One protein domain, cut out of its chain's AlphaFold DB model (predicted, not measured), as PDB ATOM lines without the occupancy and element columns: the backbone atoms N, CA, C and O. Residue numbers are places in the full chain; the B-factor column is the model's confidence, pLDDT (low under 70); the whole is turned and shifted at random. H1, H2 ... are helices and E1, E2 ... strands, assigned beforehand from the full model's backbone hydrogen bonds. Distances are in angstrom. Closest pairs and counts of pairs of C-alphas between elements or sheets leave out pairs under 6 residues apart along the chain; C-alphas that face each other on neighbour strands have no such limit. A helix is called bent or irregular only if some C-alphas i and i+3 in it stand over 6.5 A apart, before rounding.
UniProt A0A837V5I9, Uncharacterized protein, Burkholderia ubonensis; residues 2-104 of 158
ATOM      1  N   ARG A   2     -11.680 -38.407  -8.727       82.44
ATOM      2  CA  ARG A   2     -11.324 -37.070  -8.163       82.44
ATOM      3  C   ARG A   2     -12.341 -35.947  -8.440       82.44
ATOM      4  O   ARG A   2     -12.546 -35.117  -7.566       82.44
ATOM      5  N   ALA A   3     -12.941 -35.913  -9.633       84.31
ATOM      6  CA  ALA A   3     -13.936 -34.898  -9.998       84.31
ATOM      7  C   ALA A   3     -15.256 -35.086  -9.228       84.31
ATOM      8  O   ALA A   3     -15.751 -34.139  -8.634       84.31
ATOM      9  N   GLU A   4     -15.748 -36.324  -9.145       86.62
ATOM     10  CA  GLU A   4     -16.945 -36.685  -8.367       86.62
ATOM     11  C   GLU A   4     -16.770 -36.367  -6.872       86.62
ATOM     12  O   GLU A   4     -17.658 -35.790  -6.261       86.62
ATOM     13  N   SER A   5     -15.596 -36.644  -6.285       90.81
ATOM     14  CA  SER A   5     -15.314 -36.284  -4.886       90.81
ATOM     15  C   SER A   5     -15.249 -34.772  -4.646       90.81
ATOM     16  O   SER A   5     -15.531 -34.315  -3.543       90.81
ATOM     17  N   MET A   6     -14.851 -33.981  -5.647       92.19
ATOM     18  CA  MET A   6     -14.821 -32.520  -5.532       92.19
ATOM     19  C   MET A   6     -16.237 -31.936  -5.568       92.19
ATOM     20  O   MET A   6     -16.546 -31.064  -4.761       92.19
ATOM     21  N   GLU A   7     -17.092 -32.468  -6.443       93.56
ATOM     22  CA  GLU A   7     -18.512 -32.115  -6.520       93.56
ATOM     23  C   GLU A   7     -19.257 -32.489  -5.230       93.56
ATOM     24  O   GLU A   7     -19.994 -31.673  -4.680       93.56
ATOM     25  N   GLU A   8     -18.991 -33.672  -4.674       93.69
ATOM     26  CA  GLU A   8     -19.559 -34.106  -3.392       93.69
ATOM     27  C   GLU A   8     -19.137 -33.187  -2.231       93.69
ATOM     28  O   GLU A   8     -19.969 -32.785  -1.420       93.69
ATOM     29  N   ILE A   9     -17.864 -32.776  -2.164       95.69
ATOM     30  CA  ILE A   9     -17.390 -31.825  -1.143       95.69
ATOM     31  C   ILE A   9     -18.085 -30.465  -1.279       95.69
ATOM     32  O   ILE A   9     -18.395 -29.835  -0.267       95.69
ATOM     33  N   GLU A  10     -18.308 -29.988  -2.502       94.88
ATOM     34  CA  GLU A  10     -18.993 -28.718  -2.744       94.88
ATOM     35  C   GLU A  10     -20.468 -28.786  -2.332       94.88
ATOM     36  O   GLU A  10     -20.946 -27.899  -1.622       94.88
ATOM     37  N   GLN A  11     -21.158 -29.877  -2.673       95.69
ATOM     38  CA  GLN A  11     -22.535 -30.122  -2.238       95.69
ATOM     39  C   GLN A  11     -22.640 -30.188  -0.711       95.69
ATOM     40  O   GLN A  11     -23.456 -29.477  -0.122       95.69
ATOM     41  N   LEU A  12     -21.752 -30.942  -0.055       95.81
ATOM     42  CA  LEU A  12     -21.703 -31.037   1.405       95.81
ATOM     43  C   LEU A  12     -21.443 -29.677   2.068       95.81
ATOM     44  O   LEU A  12     -22.017 -29.382   3.117       95.81
ATOM     45  N   ARG A  13     -20.599 -28.827   1.470       95.88
ATOM     46  CA  ARG A  13     -20.369 -27.458   1.959       95.88
ATOM     47  C   ARG A  13     -21.615 -26.592   1.814       95.88
ATOM     48  O   ARG A  13     -21.987 -25.926   2.777       95.88
ATOM     49  N   ALA A  14     -22.273 -26.634   0.659       96.38
ATOM     50  CA  ALA A  14     -23.490 -25.867   0.410       96.38
ATOM     51  C   ALA A  14     -24.648 -26.294   1.330       96.38
ATOM     52  O   ALA A  14     -25.413 -25.451   1.803       96.38
ATOM     53  N   ASP A  15     -24.783 -27.591   1.607       95.44
ATOM     54  CA  ASP A  15     -25.759 -28.114   2.566       95.44
ATOM     55  C   ASP A  15     -25.414 -27.689   4.000       95.44
ATOM     56  O   ASP A  15     -26.285 -27.218   4.736       95.44
ATOM     57  N   LEU A  16     -24.137 -27.768   4.388       96.38
ATOM     58  CA  LEU A  16     -23.674 -27.317   5.701       96.38
ATOM     59  C   LEU A  16     -23.935 -25.823   5.923       96.38
ATOM     60  O   LEU A  16     -24.347 -25.430   7.012       96.38
ATOM     61  N   GLU A  17     -23.701 -24.982   4.918       96.25
ATOM     62  CA  GLU A  17     -24.009 -23.550   4.987       96.25
ATOM     63  C   GLU A  17     -25.511 -23.305   5.138       96.25
ATOM     64  O   GLU A  17     -25.920 -22.561   6.033       96.25
ATOM     65  N   ARG A  18     -26.348 -23.998   4.352       96.12
ATOM     66  CA  ARG A  18     -27.811 -23.915   4.473       96.12
ATOM     67  C   ARG A  18     -28.299 -24.291   5.872       96.12
ATOM     68  O   ARG A  18     -29.120 -23.569   6.449       96.12
ATOM     69  N   GLU A  19     -27.777 -25.374   6.442       95.94
ATOM     70  CA  GLU A  19     -28.138 -25.802   7.794       95.94
ATOM     71  C   GLU A  19     -27.602 -24.852   8.871       95.94
ATOM     72  O   GLU A  19     -28.321 -24.532   9.820       95.94
ATOM     73  N   ARG A  20     -26.393 -24.300   8.706       95.38
ATOM     74  CA  ARG A  20     -25.843 -23.278   9.615       95.38
ATOM     75  C   ARG A  20     -26.686 -22.015   9.638       95.38
ATOM     76  O   ARG A  20     -26.998 -21.512  10.714       95.38
ATOM     77  N   GLU A  21     -27.092 -21.508   8.478       96.12
ATOM     78  CA  GLU A  21     -27.961 -20.335   8.422       96.12
ATOM     79  C   GLU A  21     -29.337 -20.608   9.034       96.12
ATOM     80  O   GLU A  21     -29.910 -19.753   9.713       96.12
ATOM     81  N   ARG A  22     -29.900 -21.798   8.786       95.94
ATOM     82  CA  ARG A  22     -31.165 -22.215   9.393       95.94
ATOM     83  C   ARG A  22     -31.042 -22.282  10.915       95.94
ATOM     84  O   ARG A  22     -31.920 -21.757  11.601       95.94
ATOM     85  N   GLY A  23     -29.948 -22.854  11.414       95.44
ATOM     86  CA  GLY A  23     -29.594 -22.878  12.829       95.44
ATOM     87  C   GLY A  23     -29.491 -21.471  13.407       95.44
ATOM     88  O   GLY A  23     -30.208 -21.154  14.349       95.44
ATOM     89  N   ALA A  24     -28.714 -20.584  12.781       94.12
ATOM     90  CA  ALA A  24     -28.558 -19.198  13.221       94.12
ATOM     91  C   ALA A  24     -29.903 -18.449  13.299       94.12
ATOM     92  O   ALA A  24     -30.192 -17.788  14.298       94.12
ATOM     93  N   ARG A  25     -30.769 -18.603  12.286       95.69
ATOM     94  CA  ARG A  25     -32.120 -18.013  12.276       95.69
ATOM     95  C   ARG A  25     -33.003 -18.570  13.395       95.69
ATOM     96  O   ARG A  25     -33.783 -17.820  13.985       95.69
ATOM     97  N   LEU A  26     -32.908 -19.866  13.691       96.00
ATOM     98  CA  LEU A  26     -33.659 -20.492  14.780       96.00
ATOM     99  C   LEU A  26     -33.151 -20.022  16.148       96.00
ATOM    100  O   LEU A  26     -33.962 -19.622  16.980       96.00
ATOM    101  N   SER A  27     -31.834 -19.998  16.348       94.62
ATOM    102  CA  SER A  27     -31.203 -19.506  17.573       94.62
ATOM    103  C   SER A  27     -31.578 -18.053  17.846       94.62
ATOM    104  O   SER A  27     -31.955 -17.718  18.965       94.62
ATOM    105  N   GLN A  28     -31.574 -17.199  16.819       95.62
ATOM    106  CA  GLN A  28     -31.997 -15.806  16.955       95.62
ATOM    107  C   GLN A  28     -33.472 -15.685  17.369       95.62
ATOM    108  O   GLN A  28     -33.800 -14.897  18.252       95.62
ATOM    109  N   ARG A  29     -34.373 -16.488  16.783       96.94
ATOM    110  CA  ARG A  29     -35.801 -16.490  17.153       96.94
ATOM    111  C   ARG A  29     -36.041 -17.002  18.570       96.94
ATOM    112  O   ARG A  29     -36.876 -16.448  19.280       96.94
ATOM    113  N   ALA A  30     -35.334 -18.052  18.973       97.31
ATOM    114  CA  ALA A  30     -35.426 -18.598  20.320       97.31
ATOM    115  C   ALA A  30     -34.904 -17.594  21.359       97.31
ATOM    116  O   ALA A  30     -35.579 -17.351  22.361       97.31
ATOM    117  N   LEU A  31     -33.776 -16.934  21.074       97.69
ATOM    118  CA  LEU A  31     -33.258 -15.838  21.890       97.69
ATOM    119  C   LEU A  31     -34.274 -14.693  22.006       97.69
ATOM    120  O   LEU A  31     -34.579 -14.249  23.111       97.69
ATOM    121  N   ASP A  32     -34.838 -14.251  20.881       97.50
ATOM    122  CA  ASP A  32     -35.841 -13.184  20.856       97.50
ATOM    123  C   ASP A  32     -37.090 -13.543  21.674       97.50
ATOM    124  O   ASP A  32     -37.653 -12.692  22.366       97.50
ATOM    125  N   GLY A  33     -37.521 -14.806  21.620       97.62
ATOM    126  CA  GLY A  33     -38.626 -15.313  22.427       97.62
ATOM    127  C   GLY A  33     -38.336 -15.231  23.926       97.62
ATOM    128  O   GLY A  33     -39.162 -14.721  24.682       97.62
ATOM    129  N   GLN A  34     -37.148 -15.668  24.352       98.06
ATOM    130  CA  GLN A  34     -36.739 -15.623  25.759       98.06
ATOM    131  C   GLN A  34     -36.563 -14.187  26.271       98.06
ATOM    132  O   GLN A  34     -37.042 -13.864  27.358       98.06
ATOM    133  N   LEU A  35     -35.951 -13.301  25.476       97.75
ATOM    134  CA  LEU A  35     -35.828 -11.876  25.799       97.75
ATOM    135  C   LEU A  35     -37.202 -11.218  25.958       97.75
ATOM    136  O   LEU A  35     -37.440 -10.513  26.938       97.75
ATOM    137  N   ARG A  36     -38.131 -11.476  25.030       96.69
ATOM    138  CA  ARG A  36     -39.482 -10.902  25.071       96.69
ATOM    139  C   ARG A  36     -40.290 -11.426  26.259       96.69
ATOM    140  O   ARG A  36     -40.989 -10.647  26.903       96.69
ATOM    141  N   ALA A  37     -40.168 -12.715  26.578       97.00
ATOM    142  CA  ALA A  37     -40.791 -13.302  27.763       97.00
ATOM    143  C   ALA A  37     -40.251 -12.671  29.058       97.00
ATOM    144  O   ALA A  37     -41.032 -12.298  29.932       97.00
ATOM    145  N   ALA A  38     -38.932 -12.481  29.154       96.81
ATOM    146  CA  ALA A  38     -38.310 -11.834  30.303       96.81
ATOM    147  C   ALA A  38     -38.712 -10.353  30.423       96.81
ATOM    148  O   ALA A  38     -39.035  -9.899  31.516       96.81
ATOM    149  N   ALA A  39     -38.764  -9.618  29.310       95.69
ATOM    150  CA  ALA A  39     -39.240  -8.235  29.255       95.69
ATOM    151  C   ALA A  39     -40.681  -8.100  29.766       95.69
ATOM    152  O   ALA A  39     -40.962  -7.251  30.613       95.69
ATOM    153  N   ALA A  40     -41.579  -8.968  29.293       94.19
ATOM    154  CA  ALA A  40     -42.964  -8.997  29.747       94.19
ATOM    155  C   ALA A  40     -43.058  -9.296  31.254       94.19
ATOM    156  O   ALA A  40     -43.767  -8.596  31.974       94.19
ATOM    157  N   ALA A  41     -42.297 -10.279  31.746       95.06
ATOM    158  CA  ALA A  41     -42.250 -10.621  33.169       95.06
ATOM    159  C   ALA A  41     -41.660  -9.496  34.040       95.06
ATOM    160  O   ALA A  41     -42.104  -9.290  35.167       95.06
ATOM    161  N   ALA A  42     -40.690  -8.741  33.517       94.00
ATOM    162  CA  ALA A  42     -40.095  -7.594  34.199       94.00
ATOM    163  C   ALA A  42     -41.040  -6.380  34.282       94.00
ATOM    164  O   ALA A  42     -40.780  -5.460  35.061       94.00
ATOM    165  N   GLY A  43     -42.128  -6.370  33.504       92.81
ATOM    166  CA  GLY A  43     -43.118  -5.294  33.507       92.81
ATOM    167  C   GLY A  43     -42.607  -3.997  32.880       92.81
ATOM    168  O   GLY A  43     -42.985  -2.914  33.330       92.81
ATOM    169  N   ILE A  44     -41.731  -4.087  31.873       93.56
ATOM    170  CA  ILE A  44     -41.293  -2.898  31.135       93.56
ATOM    171  C   ILE A  44     -42.452  -2.312  30.317       93.56
ATOM    172  O   ILE A  44     -43.322  -3.025  29.817       93.56
ATOM    173  N   HIS A  45     -42.462  -0.994  30.174       93.00
ATOM    174  CA  HIS A  45     -43.419  -0.255  29.370       93.00
ATOM    175  C   HIS A  45     -43.327  -0.692  27.900       93.00
ATOM    176  O   HIS A  45     -42.232  -0.823  27.357       93.00
ATOM    177  N   GLU A  46     -44.464  -0.838  27.214       91.88
ATOM    178  CA  GLU A  46     -44.533  -1.358  25.835       91.88
ATOM    179  C   GLU A  46     -43.607  -0.615  24.859       91.88
ATOM    180  O   GLU A  46     -42.904  -1.222  24.058       91.88
ATOM    181  N   ARG A  47     -43.544   0.717  24.980       92.50
ATOM    182  CA  ARG A  47     -42.655   1.576  24.172       92.50
ATOM    183  C   ARG A  47     -41.158   1.336  24.399       92.50
ATOM    184  O   ARG A  47     -40.374   1.714  23.543       92.50
ATOM    185  N   ALA A  48     -40.770   0.742  25.525       95.69
ATOM    186  CA  ALA A  48     -39.385   0.415  25.850       95.69
ATOM    187  C   ALA A  48     -39.009  -1.027  25.468       95.69
ATOM    188  O   ALA A  48     -37.838  -1.391  25.541       95.69
ATOM    189  N   VAL A  49     -39.977  -1.856  25.047       95.31
ATOM    190  CA  VAL A  49     -39.715  -3.257  24.690       95.31
ATOM    191  C   VAL A  49     -38.722  -3.350  23.542       95.31
ATOM    192  O   VAL A  49     -37.755  -4.093  23.653       95.31
ATOM    193  N   GLU A  50     -38.901  -2.584  22.468       95.75
ATOM    194  CA  GLU A  50     -37.980  -2.649  21.327       95.75
ATOM    195  C   GLU A  50     -36.568  -2.148  21.678       95.75
ATOM    196  O   GLU A  50     -35.587  -2.739  21.225       95.75
ATOM    197  N   ASP A  51     -36.442  -1.165  22.575       95.94
ATOM    198  CA  ASP A  51     -35.142  -0.737  23.104       95.94
ATOM    199  C   ASP A  51     -34.472  -1.855  23.919       95.94
ATOM    200  O   ASP A  51     -33.275  -2.119  23.761       95.94
ATOM    201  N   ALA A  52     -35.243  -2.550  24.762       96.31
ATOM    202  CA  ALA A  52     -34.764  -3.698  25.523       96.31
ATOM    203  C   ALA A  52     -34.349  -4.856  24.610       96.31
ATOM    204  O   ALA A  52     -33.282  -5.437  24.801       96.31
ATOM    205  N   MET A  53     -35.132  -5.151  23.571       96.88
ATOM    206  CA  MET A  53     -34.801  -6.177  22.580       96.88
ATOM    207  C   MET A  53     -33.520  -5.829  21.819       96.88
ATOM    208  O   MET A  53     -32.658  -6.689  21.643       96.88
ATOM    209  N   HIS A  54     -33.367  -4.574  21.390       96.56
ATOM    210  CA  HIS A  54     -32.175  -4.123  20.677       96.56
ATOM    211  C   HIS A  54     -30.913  -4.277  21.534       96.56
ATOM    212  O   HIS A  54     -29.935  -4.872  21.084       96.56
ATOM    213  N   ARG A  55     -30.950  -3.809  22.789       95.62
ATOM    214  CA  ARG A  55     -29.815  -3.951  23.714       95.62
ATOM    215  C   ARG A  55     -29.553  -5.412  24.071       95.62
ATOM    216  O   ARG A  55     -28.401  -5.833  24.082       95.62
ATOM    217  N   GLY A  56     -30.605  -6.193  24.317       96.00
ATOM    218  CA  GLY A  56     -30.501  -7.608  24.668       96.00
ATOM    219  C   GLY A  56     -29.808  -8.427  23.577       96.00
ATOM    220  O   GLY A  56     -28.871  -9.167  23.864       96.00
ATOM    221  N   ARG A  57     -30.180  -8.233  22.306       95.56
ATOM    222  CA  ARG A  57     -29.554  -8.925  21.161       95.56
ATOM    223  C   ARG A  57     -28.052  -8.668  21.024       95.56
ATOM    224  O   ARG A  57     -27.351  -9.509  20.478       95.56
ATOM    225  N   ALA A  58     -27.562  -7.521  21.493       93.75
ATOM    226  CA  ALA A  58     -26.143  -7.185  21.422       93.75
ATOM    227  C   ALA A  58     -25.293  -7.908  22.483       93.75
ATOM    228  O   ALA A  58     -24.081  -8.001  22.316       93.75
ATOM    229  N   MET A  59     -25.902  -8.395  23.571       93.81
ATOM    230  CA  MET A  59     -25.170  -8.953  24.719       93.81
ATOM    231  C   MET A  59     -25.509 -10.415  25.035       93.81
ATOM    232  O   MET A  59     -24.715 -11.099  25.680       93.81
ATOM    233  N   PHE A  60     -26.677 -10.901  24.606       96.75
ATOM    234  CA  PHE A  60     -27.127 -12.266  24.860       96.75
ATOM    235  C   PHE A  60     -26.954 -13.161  23.637       96.75
ATOM    236  O   PHE A  60     -27.181 -12.752  22.499       96.75
ATOM    237  N   ARG A  61     -26.608 -14.420  23.898       95.44
ATOM    238  CA  ARG A  61     -26.625 -15.528  22.937       95.44
ATOM    239  C   ARG A  61     -27.238 -16.750  23.617       95.44
ATOM    240  O   ARG A  61     -27.435 -16.740  24.829       95.44
ATOM    241  N   LEU A  62     -27.577 -17.776  22.843       95.44
ATOM    242  CA  LEU A  62     -27.951 -19.059  23.431       95.44
ATOM    243  C   LEU A  62     -26.686 -19.811  23.847       95.44
ATOM    244  O   LEU A  62     -25.719 -19.830  23.083       95.44
ATOM    245  N   ASP A  63     -26.699 -20.391  25.041       92.31
ATOM    246  CA  ASP A  63     -25.705 -21.367  25.476       92.31
ATOM    247  C   ASP A  63     -25.957 -22.748  24.840       92.31
ATOM    248  O   ASP A  63     -26.902 -22.939  24.065       92.31
ATOM    249  N   ASP A  64     -25.104 -23.718  25.172       88.94
ATOM    250  CA  ASP A  64     -25.193 -25.091  24.658       88.94
ATOM    251  C   ASP A  64     -26.485 -25.811  25.087       88.94
ATOM    252  O   ASP A  64     -26.911 -26.773  24.446       88.94
ATOM    253  N   GLU A  65     -27.145 -25.330  26.145       90.31
ATOM    254  CA  GLU A  65     -28.429 -25.835  26.638       90.31
ATOM    255  C   GLU A  65     -29.629 -25.135  25.970       90.31
ATOM    256  O   GLU A  65     -30.781 -25.515  26.188       90.31
ATOM    257  N   GLY A  66     -29.383 -24.118  25.137       92.56
ATOM    258  CA  GLY A  66     -30.415 -23.329  24.473       92.56
ATOM    259  C   GLY A  66     -31.028 -22.232  25.349       92.56
ATOM    260  O   GLY A  66     -32.080 -21.691  24.996       92.56
ATOM    261  N   ASN A  67     -30.404 -21.878  26.472       95.19
ATOM    262  CA  ASN A  67     -30.826 -20.773  27.327       95.19
ATOM    263  C   ASN A  67     -30.128 -19.473  26.918       95.19
ATOM    264  O   ASN A  67     -28.955 -19.456  26.558       95.19
ATOM    265  N   ALA A  68     -30.834 -18.350  27.014       96.25
ATOM    266  CA  ALA A  68     -30.240 -17.038  26.827       96.25
ATOM    267  C   ALA A  68     -29.259 -16.728  27.970       96.25
ATOM    268  O   ALA A  68     -29.659 -16.595  29.130       96.25
ATOM    269  N   ALA A  69     -27.992 -16.561  27.611       96.44
ATOM    270  CA  ALA A  69     -26.881 -16.258  28.496       96.44
ATOM    271  C   ALA A  69     -26.112 -15.041  27.970       96.44
ATOM    272  O   ALA A  69     -25.962 -14.847  26.757       96.44
ATOM    273  N   ARG A  70     -25.662 -14.179  28.881       95.06
ATOM    274  CA  ARG A  70     -24.857 -13.012  28.523       95.06
ATOM    275  C   ARG A  70     -23.404 -13.415  28.310       95.06
ATOM    276  O   ARG A  70     -22.828 -14.123  29.132       95.06
ATOM    277  N   PHE A  71     -22.798 -12.881  27.258       91.50
ATOM    278  CA  PHE A  71     -21.374 -13.046  26.986       91.50
ATOM    279  C   PHE A  71     -20.696 -11.685  26.829       91.50
ATOM    280  O   PHE A  71     -21.343 -10.699  26.467       91.50
ATOM    281  N   ASP A  72     -19.404 -11.627  27.124       89.75
ATOM    282  CA  ASP A  72     -18.575 -10.455  26.866       89.75
ATOM    283  C   ASP A  72     -18.092 -10.412  25.404       89.75
ATOM    284  O   ASP A  72     -18.478 -11.237  24.567       89.75
ATOM    285  N   ALA A  73     -17.267  -9.412  25.086       88.00
ATOM    286  CA  ALA A  73     -16.708  -9.225  23.748       88.00
ATOM    287  C   ALA A  73     -15.738 -10.348  23.337       88.00
ATOM    288  O   ALA A  73     -15.624 -10.639  22.148       88.00
ATOM    289  N   ASP A  74     -15.088 -10.989  24.310       87.44
ATOM    290  CA  ASP A  74     -14.154 -12.099  24.098       87.44
ATOM    291  C   ASP A  74     -14.886 -13.446  23.969       87.44
ATOM    292  O   ASP A  74     -14.295 -14.476  23.643       87.44
ATOM    293  N   GLY A  75     -16.203 -13.439  24.186       84.00
ATOM    294  CA  GLY A  75     -17.071 -14.595  24.083       84.00
ATOM    295  C   GLY A  75     -17.149 -15.432  25.356       84.00
ATOM    296  O   GLY A  75     -17.723 -16.519  25.298       84.00
ATOM    297  N   SER A  76     -16.635 -14.934  26.480       88.75
ATOM    298  CA  SER A  76     -16.739 -15.582  27.788       88.75
ATOM    299  C   SER A  76     -18.072 -15.244  28.464       88.75
ATOM    300  O   SER A  76     -18.609 -14.147  28.269       88.75
ATOM    301  N   PRO A  77     -18.664 -16.174  29.235       89.94
ATOM    302  CA  PRO A  77     -19.918 -15.920  29.933       89.94
ATOM    303  C   PRO A  77     -19.726 -14.844  31.006       89.94
ATOM    304  O   PRO A  77     -18.849 -14.946  31.863       89.94
ATOM    305  N   VAL A  78     -20.585 -13.824  30.986       93.25
ATOM    306  CA  VAL A  78     -20.641 -12.821  32.054       93.25
ATOM    307  C   VAL A  78     -21.450 -13.419  33.191       93.25
ATOM    308  O   VAL A  78     -22.633 -13.697  33.010       93.25
ATOM    309  N   LEU A  79     -20.818 -13.629  34.343       91.12
ATOM    310  CA  LEU A  79     -21.472 -14.219  35.509       91.12
ATOM    311  C   LEU A  79     -22.567 -13.300  36.058       91.12
ATOM    312  O   LEU A  79     -22.416 -12.075  36.065       91.12
ATOM    313  N   GLY A  80     -23.666 -13.911  36.491       89.31
ATOM    314  CA  GLY A  80     -24.750 -13.224  37.177       89.31
ATOM    315  C   GLY A  80     -24.463 -12.987  38.661       89.31
ATOM    316  O   GLY A  80     -23.370 -13.258  39.163       89.31
ATOM    317  N   GLU A  81     -25.476 -12.513  39.381       87.25
ATOM    318  CA  GLU A  81     -25.454 -12.241  40.824       87.25
ATOM    319  C   GLU A  81     -25.037 -13.457  41.666       87.25
ATOM    320  O   GLU A  81     -24.459 -13.301  42.743       87.25
ATOM    321  N   ASP A  82     -25.294 -14.675  41.184       85.19
ATOM    322  CA  ASP A  82     -24.908 -15.911  41.868       85.19
ATOM    323  C   ASP A  82     -23.400 -16.225  41.781       85.19
ATOM    324  O   ASP A  82     -22.914 -17.111  42.491       85.19
ATOM    325  N   GLY A  83     -22.663 -15.520  40.912       85.19
ATOM    326  CA  GLY A  83     -21.240 -15.718  40.645       85.19
ATOM    327  C   GLY A  83     -20.885 -17.090  40.065       85.19
ATOM    328  O   GLY A  83     -19.718 -17.478  40.099       85.19
ATOM    329  N   LYS A  84     -21.867 -17.858  39.580       86.00
ATOM    330  CA  LYS A  84     -21.690 -19.247  39.122       86.00
ATOM    331  C   LYS A  84     -22.264 -19.482  37.740       86.00
ATOM    332  O   LYS A  84     -21.647 -20.192  36.950       86.00
ATOM    333  N   THR A  85     -23.439 -18.931  37.462       87.62
ATOM    334  CA  THR A  85     -24.110 -19.085  36.176       87.62
ATOM    335  C   THR A  85     -23.968 -17.814  35.353       87.62
ATOM    336  O   THR A  85     -23.742 -16.723  35.879       87.62
ATOM    337  N   ALA A  86     -24.045 -17.955  34.030       92.19
ATOM    338  CA  ALA A  86     -24.080 -16.796  33.155       92.19
ATOM    339  C   ALA A  86     -25.349 -15.980  33.433       92.19
ATOM    340  O   ALA A  86     -26.439 -16.539  33.586       92.19
ATOM    341  N   MET A  87     -25.204 -14.659  33.453       94.88
ATOM    342  CA  MET A  87     -26.293 -13.717  33.668       94.88
ATOM    343  C   MET A  87     -27.414 -13.985  32.667       94.88
ATOM    344  O   MET A  87     -27.183 -14.052  31.454       94.88
ATOM    345  N   ARG A  88     -28.638 -14.110  33.186       95.75
ATOM    346  CA  ARG A  88     -29.847 -14.371  32.392       95.75
ATOM    347  C   ARG A  88     -30.594 -13.067  32.074       95.75
ATOM    348  O   ARG A  88     -30.464 -12.088  32.810       95.75
ATOM    349  N   PRO A  89     -31.448 -13.036  31.031       96.88
ATOM    350  CA  PRO A  89     -32.224 -11.846  30.680       96.88
ATOM    351  C   PRO A  89     -33.038 -11.236  31.823       96.88
ATOM    352  O   PRO A  89     -33.114 -10.017  31.930       96.88
ATOM    353  N   ALA A  90     -33.646 -12.068  32.675       95.69
ATOM    354  CA  ALA A  90     -34.473 -11.598  33.786       95.69
ATOM    355  C   ALA A  90     -33.660 -10.806  34.823       95.69
ATOM    356  O   ALA A  90     -34.107  -9.765  35.298       95.69
ATOM    357  N   GLU A  91     -32.456 -11.283  35.128       94.88
ATOM    358  CA  GLU A  91     -31.523 -10.637  36.048       94.88
ATOM    359  C   GLU A  91     -31.010  -9.315  35.468       94.88
ATOM    360  O   GLU A  91     -31.096  -8.267  36.106       94.88
ATOM    361  N   TRP A  92     -30.578  -9.329  34.204       95.94
ATOM    362  CA  TRP A  92     -30.191  -8.103  33.513       95.94
ATOM    363  C   TRP A  92     -31.324  -7.068  33.520       95.94
ATOM    364  O   TRP A  92     -31.096  -5.916  33.886       95.94
ATOM    365  N   LEU A  93     -32.556  -7.466  33.191       95.75
ATOM    366  CA  LEU A  93     -33.715  -6.570  33.227       95.75
ATOM    367  C   LEU A  93     -34.013  -6.044  34.635       95.75
ATOM    368  O   LEU A  93     -34.444  -4.900  34.761       95.75
ATOM    369  N   ALA A  94     -33.756  -6.816  35.691       93.06
ATOM    370  CA  ALA A  94     -33.859  -6.314  37.057       93.06
ATOM    371  C   ALA A  94     -32.855  -5.174  37.311       93.06
ATOM    372  O   ALA A  94     -33.258  -4.120  37.807       93.06
ATOM    373  N   SER A  95     -31.601  -5.325  36.862       92.19
ATOM    374  CA  SER A  95     -30.574  -4.267  36.942       92.19
ATOM    375  C   SER A  95     -30.933  -3.006  36.133       92.19
ATOM    376  O   SER A  95     -30.489  -1.894  36.440       92.19
ATOM    377  N   MET A  96     -31.799  -3.130  35.118       94.69
ATOM    378  CA  MET A  96     -32.255  -1.984  34.326       94.69
ATOM    379  C   MET A  96     -33.166  -1.037  35.109       94.69
ATOM    380  O   MET A  96     -33.349   0.098  34.676       94.69
ATOM    381  N   LYS A  97     -33.715  -1.437  36.264       90.94
ATOM    382  CA  LYS A  97     -34.505  -0.525  37.111       90.94
ATOM    383  C   LYS A  97     -33.679   0.658  37.609       90.94
ATOM    384  O   LYS A  97     -34.214   1.751  37.761       90.94
ATOM    385  N   GLU A  98     -32.384   0.445  37.816       90.25
ATOM    386  CA  GLU A  98     -31.453   1.483  38.256       90.25
ATOM    387  C   GLU A  98     -30.863   2.254  37.069       90.25
ATOM    388  O   GLU A  98     -30.813   3.482  37.089       90.25
ATOM    389  N   SER A  99     -30.454   1.550  36.007       90.69
ATOM    390  CA  SER A  99     -29.737   2.154  34.870       90.69
ATOM    391  C   SER A  99     -30.642   2.700  33.753       90.69
ATOM    392  O   SER A  99     -30.247   3.608  33.020       90.69
ATOM    393  N   ALA A 100     -31.869   2.193  33.619       92.88
ATOM    394  CA  ALA A 100     -32.899   2.690  32.707       92.88
ATOM    395  C   ALA A 100     -34.285   2.722  33.385       92.88
ATOM    396  O   ALA A 100     -35.218   2.053  32.937       92.88
ATOM    397  N   PRO A 101     -34.473   3.548  34.431       91.88
ATOM    398  CA  PRO A 101     -35.735   3.610  35.174       91.88
ATOM    399  C   PRO A 101     -36.940   3.985  34.296       91.88
ATOM    400  O   PRO A 101     -38.057   3.561  34.565       91.88
ATOM    401  N   HIS A 102     -36.716   4.732  33.208       91.81
ATOM    402  CA  HIS A 102     -37.745   5.127  32.238       91.81
ATOM    403  C   HIS A 102     -38.347   3.954  31.448       91.81
ATOM    404  O   HIS A 102     -39.377   4.125  30.800       91.81
ATOM    405  N   TRP A 103     -37.721   2.774  31.475       94.50
ATOM    406  CA  TRP A 103     -38.308   1.562  30.908       94.50
ATOM    407  C   TRP A 103     -39.456   1.032  31.744       94.50
ATOM    408  O   TRP A 103     -40.307   0.327  31.218       94.50
ATOM    409  N   PHE A 104     -39.491   1.353  33.029       93.12
ATOM    410  CA  PHE A 104     -40.488   0.837  33.943       93.12
ATOM    411  C   PHE A 104     -41.588   1.880  34.122       93.12
ATOM    412  O   PHE A 104     -41.313   3.084  34.139       93.12
TER     413      PHE A 104
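What this domain is: This is residues 2 to 104 of the 158 residues of an uncharacterized protein of Burkholderia ubonensis (UniProt A0A837V5I9). A two-stranded hairpin, E1 and E2, sits beside one very long helix, H1; H2 and H3 pack on H1, making a compact head from which residues 2 to 26 stick out as an arm. The 103 printed residues, mostly helix, include H1, H2, E1, E2, H3 in that order; the sheet is antiparallel. The whole is loose, radius of gyration of the C-alphas 18.3 A, spanning 64 by 31 by 20 A.

Where its parts are: E1 is residues 60 to 62, E2 68 to 70. H1, residues 2 to 42, runs 59.1 A from (-11.324, -37.070, -8.163). H2, 46 to 59, is only just irregular: C-alphas 47 and 50 are 6.9 A apart. H3, 89 to 99, ends at (-29.737, 2.154, 34.870).

How they stand to each other: N 61 and O 69 are within hydrogen-bond range, 3.0 A. H1 touches H2 with residues 31 to 39 alone, closest C-alphas Leu 35 and Met 53, 6.6 A, a helical hairpin. H1 touches H3 with residues 34 to 42 alone, closest C-alphas Ala 38 and Ala 90, 5.2 A. Every O i to N i+4 pair is within range in H1, 6 of 10 in H2, 5 of 7 in H3.

The domain as a whole: The printed part has no cut; the E2 to H3 link is long. No printed residue is under 70 in pLDDT.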